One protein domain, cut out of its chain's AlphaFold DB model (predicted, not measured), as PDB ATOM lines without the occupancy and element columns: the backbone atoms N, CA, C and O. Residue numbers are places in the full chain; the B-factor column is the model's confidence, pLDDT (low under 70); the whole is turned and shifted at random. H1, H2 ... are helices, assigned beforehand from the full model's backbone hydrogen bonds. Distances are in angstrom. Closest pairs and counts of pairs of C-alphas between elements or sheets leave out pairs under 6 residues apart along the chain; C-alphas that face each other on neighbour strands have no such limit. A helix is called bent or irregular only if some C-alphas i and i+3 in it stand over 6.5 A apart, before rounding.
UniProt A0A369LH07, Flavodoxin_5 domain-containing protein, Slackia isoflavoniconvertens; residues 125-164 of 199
ATOM      1  N   ALA A 125       3.671  39.005  -7.823       90.06
ATOM      2  CA  ALA A 125       3.176  40.004  -6.877       90.06
ATOM      3  C   ALA A 125       2.317  39.369  -5.783       90.06
ATOM      4  O   ALA A 125       2.314  39.831  -4.646       90.06
ATOM      5  N   GLN A 126       1.650  38.262  -6.103       88.62
ATOM      6  CA  GLN A 126       0.885  37.511  -5.120       88.62
ATOM      7  C   GLN A 126       1.772  36.609  -4.257       88.62
ATOM      8  O   GLN A 126       1.333  36.203  -3.182       88.62
ATOM      9  N   GLN A 127       3.001  36.270  -4.670       85.75
ATOM     10  CA  GLN A 127       3.841  35.327  -3.925       85.75
ATOM     11  C   GLN A 127       4.220  35.806  -2.524       85.75
ATOM     12  O   GLN A 127       4.372  36.996  -2.263       85.75
ATOM     13  N   HIS A 128       4.432  34.844  -1.619       89.06
ATOM     14  CA  HIS A 128       5.097  35.165  -0.363       89.06
ATOM     15  C   HIS A 128       6.512  35.684  -0.688       89.06
ATOM     16  O   HIS A 128       7.159  35.097  -1.560       89.06
ATOM     17  N   PRO A 129       7.031  36.731  -0.020       90.88
ATOM     18  CA  PRO A 129       8.343  37.296  -0.346       90.88
ATOM     19  C   PRO A 129       9.478  36.262  -0.367       90.88
ATOM     20  O   PRO A 129      10.299  36.276  -1.281       90.88
ATOM     21  N   TRP A 130       9.475  35.323   0.587       89.50
ATOM     22  CA  TRP A 130      10.422  34.200   0.606       89.50
ATOM     23  C   TRP A 130      10.244  33.247  -0.577       89.50
ATOM     24  O   TRP A 130      11.232  32.903  -1.221       89.50
ATOM     25  N   ASP A 131       9.002  32.876  -0.910       87.69
ATOM     26  CA  ASP A 131       8.730  31.995  -2.050       87.69
ATOM     27  C   ASP A 131       9.238  32.636  -3.351       87.69
ATOM     28  O   ASP A 131       9.903  31.994  -4.165       87.69
ATOM     29  N   ARG A 132       8.997  33.943  -3.508       90.56
ATOM     30  CA  ARG A 132       9.457  34.738  -4.650       90.56
ATOM     31  C   ARG A 132      10.978  34.776  -4.755       90.56
ATOM     32  O   ARG A 132      11.512  34.593  -5.844       90.56
ATOM     33  N   LEU A 133      11.676  34.986  -3.638       91.62
ATOM     34  CA  LEU A 133      13.139  35.010  -3.613       91.62
ATOM     35  C   LEU A 133      13.731  33.663  -4.050       91.62
ATOM     36  O   LEU A 133      14.629  33.634  -4.890       91.62
ATOM     37  N   VAL A 134      13.197  32.554  -3.529       89.88
ATOM     38  CA  VAL A 134      13.621  31.197  -3.910       89.88
ATOM     39  C   VAL A 134      13.412  30.962  -5.406       89.88
ATOM     40  O   VAL A 134      14.302  30.454  -6.088       89.88
ATOM     41  N   LEU A 135      12.261  31.372  -5.936       88.56
ATOM     42  CA  LEU A 135      11.940  31.244  -7.354       88.56
ATOM     43  C   LEU A 135      12.851  32.101  -8.246       88.56
ATOM     44  O   LEU A 135      13.272  31.637  -9.303       88.56
ATOM     45  N   TYR A 136      13.223  33.309  -7.821       90.31
ATOM     46  CA  TYR A 136      14.176  34.146  -8.559       90.31
ATOM     47  C   TYR A 136      15.576  33.532  -8.576       90.31
ATOM     48  O   TYR A 136      16.185  33.450  -9.643       90.31
ATOM     49  N   ALA A 137      16.054  33.039  -7.430       89.12
ATOM     50  CA  ALA A 137      17.335  32.340  -7.340       89.12
ATOM     51  C   ALA A 137      17.357  31.095  -8.239       89.12
ATOM     52  O   ALA A 137      18.338  30.844  -8.942       89.12
ATOM     53  N   TYR A 138      16.248  30.352  -8.283       86.06
ATOM     54  CA  TYR A 138      16.087  29.236  -9.206       86.06
ATOM     55  C   TYR A 138      16.139  29.695 -10.671       86.06
ATOM     56  O   TYR A 138      16.892  29.127 -11.457       86.06
ATOM     57  N   GLY A 139      15.426  30.761 -11.043       84.12
ATOM     58  CA  GLY A 139      15.477  31.328 -12.395       84.12
ATOM     59  C   GLY A 139      16.882  31.772 -12.820       84.12
ATOM     60  O   GLY A 139      17.302  31.511 -13.948       84.12
ATOM     61  N   ASP A 140      17.645  32.391 -11.919       86.44
ATOM     62  CA  ASP A 140      19.028  32.800 -12.183       86.44
ATOM     63  C   ASP A 140      19.962  31.581 -12.329       86.44
ATOM     64  O   ASP A 140      20.805  31.551 -13.232       86.44
ATOM     65  N   TYR A 141      19.757  30.525 -11.533       84.06
ATOM     66  CA  TYR A 141      20.439  29.238 -11.705       84.06
ATOM     67  C   TYR A 141      20.152  28.600 -13.075       84.06
ATOM     68  O   TYR A 141      21.075  28.142 -13.757       84.06
ATOM     69  N   LEU A 142      18.893  28.605 -13.522       78.75
ATOM     70  CA  LEU A 142      18.512  28.089 -14.840       78.75
ATOM     71  C   LEU A 142      19.154  28.896 -15.976       78.75
ATOM     72  O   LEU A 142      19.672  28.317 -16.931       78.75
ATOM     73  N   ALA A 143      19.204  30.224 -15.858       78.81
ATOM     74  CA  ALA A 143      19.878  31.066 -16.844       78.81
ATOM     75  C   ALA A 143      21.393  30.823 -16.900       78.81
ATOM     76  O   ALA A 143      21.977  30.846 -17.985       78.81
ATOM     77  N   ALA A 144      22.038  30.530 -15.767       82.19
ATOM     78  CA  ALA A 144      23.439  30.116 -15.756       82.19
ATOM     79  C   ALA A 144      23.642  28.778 -16.494       82.19
ATOM     80  O   ALA A 144      24.611  28.632 -17.244       82.19
ATOM     81  N   ARG A 145      22.707  27.826 -16.348       75.94
ATOM     82  CA  ARG A 145      22.716  26.544 -17.078       75.94
ATOM     83  C   ARG A 145      22.467  26.682 -18.577       75.94
ATOM     84  O   ARG A 145      23.045  25.914 -19.340       75.94
ATOM     85  N   ALA A 146      21.703  27.680 -19.016       75.31
ATOM     86  CA  ALA A 146      21.435  27.926 -20.437       75.31
ATOM     87  C   ALA A 146      22.701  28.112 -21.287       75.31
ATOM     88  O   ALA A 146      22.689  27.826 -22.478       75.31
ATOM     89  N   LYS A 147      23.816  28.535 -20.676       73.94
ATOM     90  CA  LYS A 147      25.122  28.624 -21.350       73.94
ATOM     91  C   LYS A 147      25.680  27.255 -21.761       73.94
ATOM     92  O   LYS A 147      26.458  27.183 -22.702       73.94
ATOM     93  N   LYS A 148      25.306  26.192 -21.042       75.25
ATOM     94  CA  LYS A 148      25.726  24.802 -21.282       75.25
ATOM     95  C   LYS A 148      24.656  23.983 -22.011       75.25
ATOM     96  O   LYS A 148      24.985  22.990 -22.642       75.25
ATOM     97  N   GLU A 149      23.391  24.399 -21.929       71.50
ATOM     98  CA  GLU A 149      22.240  23.693 -22.506       71.50
ATOM     99  C   GLU A 149      21.307  24.678 -23.252       71.50
ATOM    100  O   GLU A 149      20.201  24.961 -22.783       71.50
ATOM    101  N   PRO A 150      21.736  25.241 -24.400       62.78
ATOM    102  CA  PRO A 150      21.050  26.364 -25.052       62.78
ATOM    103  C   PRO A 150      19.715  25.991 -25.710       62.78
ATOM    104  O   PRO A 150      18.894  26.873 -25.942       62.78
ATOM    105  N   VAL A 151      19.484  24.703 -25.986       61.31
ATOM    106  CA  VAL A 151      18.243  24.184 -26.600       61.31
ATOM    107  C   VAL A 151      17.040  24.348 -25.667       61.31
ATOM    108  O   VAL A 151      15.897  24.332 -26.104       61.31
ATOM    109  N   LYS A 152      17.280  24.541 -24.369       68.81
ATOM    110  CA  LYS A 152      16.220  24.558 -23.372       68.81
ATOM    111  C   LYS A 152      15.711  25.973 -23.087       68.81
ATOM    112  O   LYS A 152      16.513  26.906 -22.987       68.81
ATOM    113  N   PRO A 153      14.398  26.161 -22.847       74.19
ATOM    114  CA  PRO A 153      13.772  27.486 -22.752       74.19
ATOM    115  C   PRO A 153      13.976  28.161 -21.380       74.19
ATOM    116  O   PRO A 153      13.097  28.832 -20.844       74.19
ATOM    117  N   PHE A 154      15.167  28.022 -20.802       76.88
ATOM    118  CA  PHE A 154      15.544  28.578 -19.506       76.88
ATOM    119  C   PHE A 154      15.465  30.102 -19.423       76.88
ATOM    120  O   PHE A 154      15.175  30.640 -18.355       76.88
ATOM    121  N   LYS A 155      15.713  30.800 -20.537       79.06
ATOM    122  CA  LYS A 155      15.557  32.260 -20.602       79.06
ATOM    123  C   LYS A 155      14.099  32.657 -20.371       79.06
ATOM    124  O   LYS A 155      13.834  33.425 -19.453       79.06
ATOM    125  N   LYS A 156      13.177  32.026 -21.107       82.12
ATOM    126  CA  LYS A 156      11.734  32.226 -20.944       82.12
ATOM    127  C   LYS A 156      11.273  31.880 -19.527       82.12
ATOM    128  O   LYS A 156      10.578  32.668 -18.910       82.12
ATOM    129  N   MET A 157      11.731  30.760 -18.961       81.38
ATOM    130  CA  MET A 157      11.394  30.412 -17.572       81.38
ATOM    131  C   MET A 157      11.807  31.504 -16.586       81.38
ATOM    132  O   MET A 157      11.054  31.836 -15.680       81.38
ATOM    133  N   ARG A 158      13.013  32.061 -16.736       85.38
ATOM    134  CA  ARG A 158      13.482  33.147 -15.872       85.38
ATOM    135  C   ARG A 158      12.626  34.403 -16.031       85.38
ATOM    136  O   ARG A 158      12.372  35.072 -15.033       85.38
ATOM    137  N   GLU A 159      12.207  34.720 -17.252       87.75
ATOM    138  CA  GLU A 159      11.299  35.836 -17.537       87.75
ATOM    139  C   GLU A 159       9.929  35.604 -16.891       87.75
ATOM    140  O   GLU A 159       9.502  36.429 -16.086       87.75
ATOM    141  N   ASP A 160       9.305  34.447 -17.125       89.00
ATOM    142  CA  ASP A 160       8.020  34.060 -16.531       89.00
ATOM    143  C   ASP A 160       8.096  34.064 -14.990       89.00
ATOM    144  O   ASP A 160       7.181  34.520 -14.306       89.00
ATOM    145  N   LEU A 161       9.222  33.632 -14.410       88.75
ATOM    146  CA  LEU A 161       9.446  33.677 -12.963       88.75
ATOM    147  C   LEU A 161       9.521  35.104 -12.411       88.75
ATOM    148  O   LEU A 161       9.156  35.299 -11.251       88.75
ATOM    149  N   ARG A 162       9.977  36.085 -13.199       89.31
ATOM    150  CA  ARG A 162      10.108  37.496 -12.792       89.31
ATOM    151  C   ARG A 162       8.864  38.328 -13.089       89.31
ATOM    152  O   ARG A 162       8.565  39.236 -12.317       89.31
ATOM    153  N   HIS A 163       8.162  38.027 -14.175       90.75
ATOM    154  CA  HIS A 163       7.063  38.847 -14.694       90.75
ATOM    155  C   HIS A 163       5.689  38.188 -14.565       90.75
ATOM    156  O   HIS A 163       4.678  38.876 -14.648       90.75
ATOM    157  N   GLY A 164       5.650  36.890 -14.279       90.06
ATOM    158  CA  GLY A 164       4.420  36.119 -14.247       90.06
ATOM    159  C   GLY A 164       4.057  35.534 -15.605       90.06
ATOM    160  O   GLY A 164       4.561  35.944 -16.647       90.06
TER     161      GLY A 164
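AT A GLANCE: This is residues 125 to 164 of the 199 residues of the protein "Flavodoxin_5 domain-containing protein" of Slackia isoflavoniconvertens (UniProt A0A369LH07). Picture a helical hairpin with unequal arms: the long helix H1 runs along most of the length of the printed part, and the shorter H2 folds back beside it, joined by a loop at one end. Residues 125 to 128 lead into H1 at the other end. The printed part has 40 residues with two named helices, H1 then H2 along the chain, and no named strand, and its class is all helix. It is only just compact, close to loose, with a radius of gyration of the C-alphas of 10.6 A, and its outline is a rod spanning 31 by 15 by 8 A.

HOW THE PARTS SIT: Look first at H1, residues 129 to 146, and then at H2, residues 154 to 163. The two touch, with 19 pairs of C-alphas within 8 A. Their closest C-alphas are those of Gly 139 and Arg 158, 4.4 A apart. Their lines stand at a shallow tilt of 23 degrees, and they run opposite ways: a helical hairpin. Their centres are 9.0 A apart. In H1 and H2, every backbone O of residue i is within hydrogen-bond range of the N of residue i+4 where both lie inside the helix.

IN THESE COORDINATES: Find C-alpha 129 of Pro 129 at (8.343, 37.296, -0.346); from there H1 runs 25.7 A to C-alpha 146 at (21.435, 27.926, -20.437). Pass the seven residues of the short link to reach Phe 154, where H2 begins. It runs 14.2 A to the C-alpha of His 163 at (7.063, 38.847, -14.694). Neither helix is bent.

THE WHOLE: The C-alphas farthest apart are those of Gln 126 and Lys 148, at 32.2 A, while those of Ala 125 and Gly 164, the first and last printed, are 8.4 A apart. The printed part has no cut. The mean pLDDT of the printed part is 83.0; look for values under 70 at residues 150 to 152, in the link.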